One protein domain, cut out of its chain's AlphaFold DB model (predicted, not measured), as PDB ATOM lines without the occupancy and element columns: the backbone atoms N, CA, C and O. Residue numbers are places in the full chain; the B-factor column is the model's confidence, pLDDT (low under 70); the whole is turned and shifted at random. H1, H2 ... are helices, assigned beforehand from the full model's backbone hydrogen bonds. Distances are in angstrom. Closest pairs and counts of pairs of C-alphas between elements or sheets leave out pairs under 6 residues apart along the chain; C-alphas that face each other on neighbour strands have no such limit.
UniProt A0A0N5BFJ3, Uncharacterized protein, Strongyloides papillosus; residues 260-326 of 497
ATOM      1  N   LYS A 260      28.483 -27.242  38.274       95.12
ATOM      2  CA  LYS A 260      29.656 -26.799  39.051       95.12
ATOM      3  C   LYS A 260      30.911 -26.675  38.192       95.12
ATOM      4  O   LYS A 260      31.652 -25.706  38.323       95.12
ATOM      5  N   LYS A 261      31.149 -27.625  37.283       95.62
ATOM      6  CA  LYS A 261      32.286 -27.551  36.350       95.62
ATOM      7  C   LYS A 261      32.143 -26.398  35.358       95.62
ATOM      8  O   LYS A 261      33.134 -25.742  35.043       95.62
ATOM      9  N   MET A 262      30.926 -26.122  34.895       96.50
ATOM     10  CA  MET A 262      30.637 -24.961  34.054       96.50
ATOM     11  C   MET A 262      30.852 -23.645  34.815       96.50
ATOM     12  O   MET A 262      31.507 -22.750  34.290       96.50
ATOM     13  N   GLU A 263      30.387 -23.546  36.061       96.06
ATOM     14  CA  GLU A 263      30.614 -22.390  36.934       96.06
ATOM     15  C   GLU A 263      32.114 -22.144  37.174       96.06
ATOM     16  O   GLU A 263      32.592 -21.023  36.997       96.06
ATOM     17  N   GLU A 264      32.877 -23.187  37.520       96.00
ATOM     18  CA  GLU A 264      34.338 -23.116  37.674       96.00
ATOM     19  C   GLU A 264      35.018 -22.602  36.394       96.00
ATOM     20  O   GLU A 264      35.909 -21.752  36.464       96.00
ATOM     21  N   ARG A 265      34.572 -23.077  35.223       96.38
ATOM     22  CA  ARG A 265      35.091 -22.641  33.921       96.38
ATOM     23  C   ARG A 265      34.831 -21.156  33.673       96.38
ATOM     24  O   ARG A 265      35.753 -20.454  33.266       96.38
ATOM     25  N   GLU A 266      33.612 -20.671  33.900       95.69
ATOM     26  CA  GLU A 266      33.292 -19.255  33.665       95.69
ATOM     27  C   GLU A 266      33.988 -18.332  34.681       95.69
ATOM     28  O   GLU A 266      34.511 -17.285  34.294       95.69
ATOM     29  N   LYS A 267      34.121 -18.749  35.950       95.94
ATOM     30  CA  LYS A 267      34.934 -18.026  36.949       95.94
ATOM     31  C   LYS A 267      36.403 -17.932  36.538       95.94
ATOM     32  O   LYS A 267      37.022 -16.886  36.723       95.94
ATOM     33  N   LEU A 268      36.965 -19.006  35.978       96.38
ATOM     34  CA  LEU A 268      38.341 -19.002  35.487       96.38
ATOM     35  C   LEU A 268      38.509 -18.052  34.296       96.38
ATOM     36  O   LEU A 268      39.464 -17.282  34.284       96.38
ATOM     37  N   LYS A 269      37.582 -18.060  33.328       95.75
ATOM     38  CA  LYS A 269      37.613 -17.109  32.204       95.75
ATOM     39  C   LYS A 269      37.546 -15.662  32.679       95.75
ATOM     40  O   LYS A 269      38.321 -14.847  32.192       95.75
ATOM     41  N   ARG A 270      36.673 -15.355  33.648       95.00
ATOM     42  CA  ARG A 270      36.604 -14.018  34.253       95.00
ATOM     43  C   ARG A 270      37.945 -13.623  34.869       95.00
ATOM     44  O   ARG A 270      38.477 -12.588  34.504       95.00
ATOM     45  N   ARG A 271      38.549 -14.503  35.675       95.31
ATOM     46  CA  ARG A 271      39.880 -14.258  36.256       95.31
ATOM     47  C   ARG A 271      40.953 -14.019  35.189       95.31
ATOM     48  O   ARG A 271      41.794 -13.155  35.370       95.31
ATOM     49  N   ILE A 272      40.940 -14.771  34.087       94.69
ATOM     50  CA  ILE A 272      41.883 -14.561  32.976       94.69
ATOM     51  C   ILE A 272      41.712 -13.161  32.373       94.69
ATOM     52  O   ILE A 272      42.706 -12.511  32.067       94.69
ATOM     53  N   ILE A 273      40.472 -12.697  32.201       95.69
ATOM     54  CA  ILE A 273      40.187 -11.347  31.697       95.69
ATOM     55  C   ILE A 273      40.670 -10.292  32.699       95.69
ATOM     56  O   ILE A 273      41.397  -9.392  32.288       95.69
ATOM     57  N   ASP A 274      40.354 -10.454  33.986       94.50
ATOM     58  CA  ASP A 274      40.778  -9.536  35.052       94.50
ATOM     59  C   ASP A 274      42.317  -9.429  35.112       94.50
ATOM     60  O   ASP A 274      42.883  -8.340  35.184       94.50
ATOM     61  N   GLU A 275      43.026 -10.559  35.012       92.81
ATOM     62  CA  GLU A 275      44.493 -10.568  34.989       92.81
ATOM     63  C   GLU A 275      45.065  -9.967  33.703       92.81
ATOM     64  O   GLU A 275      46.078  -9.271  33.742       92.81
ATOM     65  N   ASN A 276      44.423 -10.183  32.554       92.31
ATOM     66  CA  ASN A 276      44.833  -9.540  31.307       92.31
ATOM     67  C   ASN A 276      44.665  -8.019  31.374       92.31
ATOM     68  O   ASN A 276      45.538  -7.296  30.892       92.31
ATOM     69  N   GLU A 277      43.585  -7.536  31.988       92.88
ATOM     70  CA  GLU A 277      43.367  -6.113  32.243       92.88
ATOM     71  C   GLU A 277      44.441  -5.557  33.187       92.88
ATOM     72  O   GLU A 277      45.069  -4.543  32.877       92.88
ATOM     73  N   ASN A 278      44.745  -6.262  34.282       90.88
ATOM     74  CA  ASN A 278      45.825  -5.886  35.198       90.88
ATOM     75  C   ASN A 278      47.182  -5.820  34.488       90.88
ATOM     76  O   ASN A 278      47.913  -4.841  34.639       90.88
ATOM     77  N   ILE A 279      47.526  -6.832  33.684       87.06
ATOM     78  CA  ILE A 279      48.768  -6.863  32.901       87.06
ATOM     79  C   ILE A 279      48.799  -5.704  31.903       87.06
ATOM     80  O   ILE A 279      49.844  -5.077  31.733       87.06
ATOM     81  N   PHE A 280      47.680  -5.408  31.241       85.94
ATOM     82  CA  PHE A 280      47.576  -4.292  30.307       85.94
ATOM     83  C   PHE A 280      47.795  -2.943  31.004       85.94
ATOM     84  O   PHE A 280      48.630  -2.158  30.555       85.94
ATOM     85  N   ASN A 281      47.131  -2.711  32.138       86.75
ATOM     86  CA  ASN A 281      47.275  -1.492  32.935       86.75
ATOM     87  C   ASN A 281      48.695  -1.339  33.488       86.75
ATOM     88  O   ASN A 281      49.285  -0.263  33.402       86.75
ATOM     89  N   MET A 282      49.284  -2.434  33.980       83.19
ATOM     90  CA  MET A 282      50.680  -2.457  34.409       83.19
ATOM     91  C   MET A 282      51.600  -2.089  33.250       83.19
ATOM     92  O   MET A 282      52.401  -1.170  33.394       83.19
ATOM     93  N   ARG A 283      51.444  -2.723  32.078       80.12
ATOM     94  CA  ARG A 283      52.218  -2.383  30.874       80.12
ATOM     95  C   ARG A 283      52.078  -0.906  30.536       80.12
ATOM     96  O   ARG A 283      53.104  -0.274  30.345       80.12
ATOM     97  N   LEU A 284      50.868  -0.351  30.530       78.31
ATOM     98  CA  LEU A 284      50.628   1.068  30.253       78.31
ATOM     99  C   LEU A 284      51.322   1.996  31.266       78.31
ATOM    100  O   LEU A 284      51.806   3.055  30.878       78.31
ATOM    101  N   SER A 285      51.401   1.588  32.536       73.81
ATOM    102  CA  SER A 285      52.090   2.332  33.599       73.81
ATOM    103  C   SER A 285      53.624   2.236  33.551       73.81
ATOM    104  O   SER A 285      54.301   3.055  34.174       73.81
ATOM    105  N   PHE A 286      54.188   1.269  32.814       70.88
ATOM    106  CA  PHE A 286      55.631   1.190  32.581       70.88
ATOM    107  C   PHE A 286      56.083   2.306  31.631       70.88
ATOM    108  O   PHE A 286      55.475   2.539  30.588       70.88
ATOM    109  N   ASP A 287      57.197   2.957  31.975       64.25
ATOM    110  CA  ASP A 287      57.799   4.046  31.204       64.25
ATOM    111  C   ASP A 287      58.041   3.626  29.734       64.25
ATOM    112  O   ASP A 287      58.479   2.499  29.459       64.25
ATOM    113  N   LEU A 288      57.770   4.517  28.774       62.47
ATOM    114  CA  LEU A 288      57.791   4.226  27.324       62.47
ATOM    115  C   LEU A 288      59.128   3.616  26.864       62.47
ATOM    116  O   LEU A 288      59.168   2.752  25.983       62.47
ATOM    117  N   ASN A 289      60.230   4.009  27.509       58.81
ATOM    118  CA  ASN A 289      61.557   3.448  27.256       58.81
ATOM    119  C   ASN A 289      61.645   1.963  27.638       58.81
ATOM    120  O   ASN A 289      62.174   1.168  26.860       58.81
ATOM    121  N   SER A 290      61.084   1.565  28.781       59.38
ATOM    122  CA  SER A 290      61.056   0.166  29.230       59.38
ATOM    123  C   SER A 290      60.126  -0.721  28.388       59.38
ATOM    124  O   SER A 290      60.497  -1.850  28.066       59.38
ATOM    125  N   GLN A 291      58.992  -0.193  27.907       58.97
ATOM    126  CA  GLN A 291      58.148  -0.895  26.926       58.97
ATOM    127  C   GLN A 291      58.889  -1.137  25.604       58.97
ATOM    128  O   GLN A 291      58.766  -2.208  25.009       58.97
ATOM    129  N   SER A 292      59.693  -0.166  25.151       56.97
ATOM    130  CA  SER A 292      60.462  -0.290  23.907       56.97
ATOM    131  C   SER A 292      61.522  -1.401  23.975       56.97
ATOM    132  O   SER A 292      61.743  -2.092  22.981       56.97
ATOM    133  N   VAL A 293      62.124  -1.629  25.148       58.09
ATOM    134  CA  VAL A 293      63.099  -2.709  25.384       58.09
ATOM    135  C   VAL A 293      62.402  -4.072  25.376       58.09
ATOM    136  O   VAL A 293      62.814  -4.950  24.623       58.09
ATOM    137  N   ILE A 294      61.277  -4.214  26.084       58.31
ATOM    138  CA  ILE A 294      60.489  -5.462  26.105       58.31
ATOM    139  C   ILE A 294      59.930  -5.784  24.709       58.31
ATOM    140  O   ILE A 294      59.980  -6.926  24.266       58.31
ATOM    141  N   SER A 295      59.454  -4.777  23.966       58.69
ATOM    142  CA  SER A 295      58.924  -4.975  22.608       58.69
ATOM    143  C   SER A 295      59.978  -5.440  21.594       58.69
ATOM    144  O   SER A 295      59.636  -6.157  20.653       58.69
ATOM    145  N   LYS A 296      61.252  -5.076  21.801       54.75
ATOM    146  CA  LYS A 296      62.393  -5.514  20.981       54.75
ATOM    147  C   LYS A 296      62.937  -6.881  21.405       54.75
ATOM    148  O   LYS A 296      63.511  -7.573  20.569       54.75
ATOM    149  N   GLU A 297      62.746  -7.269  22.665       55.91
ATOM    150  CA  GLU A 297      63.122  -8.581  23.216       55.91
ATOM    151  C   GLU A 297      62.017  -9.644  23.118       55.91
ATOM    152  O   GLU A 297      62.240 -10.796  23.494       55.91
ATOM    153  N   ASN A 298      60.838  -9.307  22.588       57.97
ATOM    154  CA  ASN A 298      59.817 -10.308  22.305       57.97
ATOM    155  C   ASN A 298      60.388 -11.350  21.335       57.97
ATOM    156  O   ASN A 298      60.714 -11.042  20.186       57.97
ATOM    157  N   LEU A 299      60.502 -12.597  21.811       60.62
ATOM    158  CA  LEU A 299      60.804 -13.743  20.963       60.62
ATOM    159  C   LEU A 299      59.881 -13.711  19.736       60.62
ATOM    160  O   LEU A 299      58.700 -13.384  19.879       60.62
ATOM    161  N   PRO A 300      60.396 -14.047  18.538       70.25
ATOM    162  CA  PRO A 300      59.597 -14.005  17.323       70.25
ATOM    163  C   PRO A 300      58.308 -14.802  17.531       70.25
ATOM    164  O   PRO A 300      58.341 -15.867  18.143       70.25
ATOM    165  N   GLU A 301      57.188 -14.305  17.008       58.69
ATOM    166  CA  GLU A 301      55.841 -14.882  17.172       58.69
ATOM    167  C   GLU A 301      55.825 -16.407  16.967       58.69
ATOM    168  O   GLU A 301      55.216 -17.154  17.728       58.69
ATOM    169  N   LYS A 302      56.627 -16.881  16.010       67.62
ATOM    170  CA  LYS A 302      56.843 -18.299  15.712       67.62
ATOM    171  C   LYS A 302      57.395 -19.112  16.894       67.62
ATOM    172  O   LYS A 302      56.944 -20.225  17.124       67.62
ATOM    173  N   ALA A 303      58.333 -18.560  17.660       68.12
ATOM    174  CA  ALA A 303      58.898 -19.207  18.843       68.12
ATOM    175  C   ALA A 303      57.903 -19.246  20.014       68.12
ATOM    176  O   ALA A 303      57.871 -20.228  20.752       68.12
ATOM    177  N   ILE A 304      57.061 -18.217  20.162       64.75
ATOM    178  CA  ILE A 304      55.996 -18.198  21.175       64.75
ATOM    179  C   ILE A 304      54.947 -19.265  20.841       64.75
ATOM    180  O   ILE A 304      54.602 -20.076  21.701       64.75
ATOM    181  N   VAL A 305      54.496 -19.316  19.582       68.88
ATOM    182  CA  VAL A 305      53.555 -20.335  19.097       68.88
ATOM    183  C   VAL A 305      54.141 -21.737  19.267       68.88
ATOM    184  O   VAL A 305      53.462 -22.607  19.804       68.88
ATOM    185  N   ASP A 306      55.411 -21.957  18.920       72.06
ATOM    186  CA  ASP A 306      56.066 -23.259  19.103       72.06
ATOM    187  C   ASP A 306      56.166 -23.669  20.581       72.06
ATOM    188  O   ASP A 306      55.984 -24.842  20.910       72.06
ATOM    189  N   CYS A 307      56.440 -22.730  21.491       70.44
ATOM    190  CA  CYS A 307      56.491 -23.005  22.929       70.44
ATOM    191  C   CYS A 307      55.115 -23.368  23.500       70.44
ATOM    192  O   CYS A 307      55.016 -24.349  24.243       70.44
ATOM    193  N   VAL A 308      54.067 -22.626  23.128       72.69
ATOM    194  CA  VAL A 308      52.684 -22.877  23.570       72.69
ATOM    195  C   VAL A 308      52.157 -24.189  22.987       72.69
ATOM    196  O   VAL A 308      51.595 -25.013  23.707       72.69
ATOM    197  N   MET A 309      52.405 -24.446  21.702       75.00
ATOM    198  CA  MET A 309      51.994 -25.697  21.062       75.00
ATOM    199  C   MET A 309      52.728 -26.900  21.655       75.00
ATOM    200  O   MET A 309      52.104 -27.932  21.879       75.00
ATOM    201  N   LYS A 310      54.013 -26.771  22.008       75.75
ATOM    202  CA  LYS A 310      54.738 -27.824  22.739       75.75
ATOM    203  C   LYS A 310      54.153 -28.104  24.122       75.75
ATOM    204  O   LYS A 310      54.149 -29.258  24.535       75.75
ATOM    205  N   THR A 311      53.670 -27.085  24.833       74.44
ATOM    206  CA  THR A 311      53.038 -27.292  26.149       74.44
ATOM    207  C   THR A 311      51.694 -27.996  26.004       74.44
ATOM    208  O   THR A 311      51.463 -28.992  26.677       74.44
ATOM    209  N   ILE A 312      50.866 -27.571  25.044       75.94
ATOM    210  CA  ILE A 312      49.580 -28.221  24.747       75.94
ATOM    211  C   ILE A 312      49.778 -29.679  24.310       75.94
ATOM    212  O   ILE A 312      49.061 -30.561  24.774       75.94
ATOM    213  N   ILE A 313      50.759 -29.950  23.443       78.31
ATOM    214  CA  ILE A 313      51.077 -31.315  22.999       78.31
ATOM    215  C   ILE A 313      51.539 -32.171  24.184       78.31
ATOM    216  O   ILE A 313      51.062 -33.290  24.326       78.31
ATOM    217  N   ASN A 314      52.379 -31.639  25.075       75.31
ATOM    218  CA  ASN A 314      52.795 -32.359  26.279       75.31
ATOM    219  C   ASN A 314      51.620 -32.664  27.223       75.31
ATOM    220  O   ASN A 314      51.571 -33.762  27.772       75.31
ATOM    221  N   ASP A 315      50.670 -31.744  27.395       74.25
ATOM    222  CA  ASP A 315      49.488 -31.964  28.240       74.25
ATOM    223  C   ASP A 315      48.553 -33.030  27.641       74.25
ATOM    224  O   ASP A 315      47.991 -33.869  28.356       74.25
ATOM    225  N   ILE A 316      48.414 -33.027  26.311       75.38
ATOM    226  CA  ILE A 316      47.671 -34.045  25.559       75.38
ATOM    227  C   ILE A 316      48.372 -35.405  25.675       75.38
ATOM    228  O   ILE A 316      47.719 -36.404  25.983       75.38
ATOM    229  N   ASP A 317      49.691 -35.451  25.503       75.06
ATOM    230  CA  ASP A 317      50.484 -36.672  25.646       75.06
ATOM    231  C   ASP A 317      50.444 -37.197  27.088       75.06
ATOM    232  O   ASP A 317      50.292 -38.400  27.303       75.06
ATOM    233  N   GLU A 318      50.477 -36.328  28.103       74.25
ATOM    234  CA  GLU A 318      50.328 -36.721  29.508       74.25
ATOM    235  C   GLU A 318      48.929 -37.298  29.788       74.25
ATOM    236  O   GLU A 318      48.786 -38.282  30.529       74.25
ATOM    237  N   TYR A 319      47.887 -36.738  29.166       73.69
ATOM    238  CA  TYR A 319      46.535 -37.290  29.218       73.69
ATOM    239  C   TYR A 319      46.469 -38.682  28.571       73.69
ATOM    240  O   TYR A 319      45.973 -39.623  29.201       73.69
ATOM    241  N   PHE A 320      47.029 -38.857  27.371       70.56
ATOM    242  CA  PHE A 320      47.079 -40.157  26.694       70.56
ATOM    243  C   PHE A 320      47.906 -41.189  27.470       70.56
ATOM    244  O   PHE A 320      47.465 -42.327  27.625       70.56
ATOM    245  N   ILE A 321      49.033 -40.797  28.070       72.38
ATOM    246  CA  ILE A 321      49.841 -41.664  28.940       72.38
ATOM    247  C   ILE A 321      49.046 -42.095  30.181       72.38
ATOM    248  O   ILE A 321      49.132 -43.255  30.593       72.38
ATOM    249  N   LYS A 322      48.228 -41.215  30.777       67.69
ATOM    250  CA  LYS A 322      47.341 -41.570  31.906       67.69
ATOM    251  C   LYS A 322      46.222 -42.532  31.488       67.69
ATOM    252  O   LYS A 322      45.862 -43.418  32.273       67.69
ATOM    253  N   VAL A 323      45.694 -42.392  30.273       65.25
ATOM    254  CA  VAL A 323      44.696 -43.309  29.691       65.25
ATOM    255  C   VAL A 323      45.327 -44.677  29.381       65.25
ATOM    256  O   VAL A 323      44.788 -45.710  29.789       65.25
ATOM    257  N   ASP A 324      46.526 -44.706  28.802       58.72
ATOM    258  CA  ASP A 324      47.272 -45.934  28.500       58.72
ATOM    259  C   ASP A 324      47.806 -46.641  29.753       58.72
ATOM    260  O   ASP A 324      47.832 -47.874  29.814       58.72
ATOM    261  N   ALA A 325      48.178 -45.900  30.800       58.62
ATOM    262  CA  ALA A 325      48.553 -46.465  32.096       58.62
ATOM    263  C   ALA A 325      47.360 -47.147  32.795       58.62
ATOM    264  O   ALA A 325      47.538 -48.179  33.453       58.62
ATOM    265  N   LYS A 326      46.133 -46.632  32.610       55.59
ATOM    266  CA  LYS A 326      44.894 -47.327  33.011       55.59
ATOM    267  C   LYS A 326      44.625 -48.560  32.138       55.59
ATOM    268  O   LYS A 326      44.187 -49.581  32.666       55.59
TER     269      LYS A 326
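What this domain is: This is residues 260 to 326 of the 497 residues of an uncharacterized protein of Strongyloides papillosus (UniProt A0A0N5BFJ3). Three helices make an open, flat U: the long helices H1 and H3 are its two arms, and the short H2 lies at the closed end, where the chain folds back. The space between the arms is empty, and no helix touches another. The printed part has 67 residues with three named helices, in the order H1, H2, H3, and no named strand; the class is all helix. It is extended, with a radius of gyration of the C-alphas of 17.7 A and spans of 54 by 32 by 13 A.

Where its parts are: H1, residues 260 to 285, begins at C-alpha 260 at (29.656, -26.799, 39.051) and is 37.2 A long from first to last C-alpha. H2, residues 288 to 297, is 14.5 A long and begins at C-alpha 288 at (57.791, 4.226, 27.324). H3, residues 301 to 326, is 37.7 A long and ends at C-alpha 326 at (44.894, -47.327, 33.011).

How they stand to each other: H1 and H2 are close but not clearly touching; their closest C-alphas, those of Arg 283 and Gln 291, are 7.3 A apart. Their lines stand at a steep tilt of 61 degrees, and they run opposite ways. H2 and H3 are apart. H1 and H3 are apart too. In H1, H2 and H3 every O i to N i+4 pair is within hydrogen-bond range.

The domain as a whole: The two C-alphas farthest apart, those of Asn 289 and Lys 326, are 53.7 A apart, while the first and last printed C-alphas are 26.3 A apart. Residues 260 to 282, 284 to 290 and 292 to 326 stand free. The printed part has no cut, and both links are tight. The mean pLDDT of the printed part is 76.2; it is under 70 at residues 287 to 299, 301 to 305 and 322 to 326.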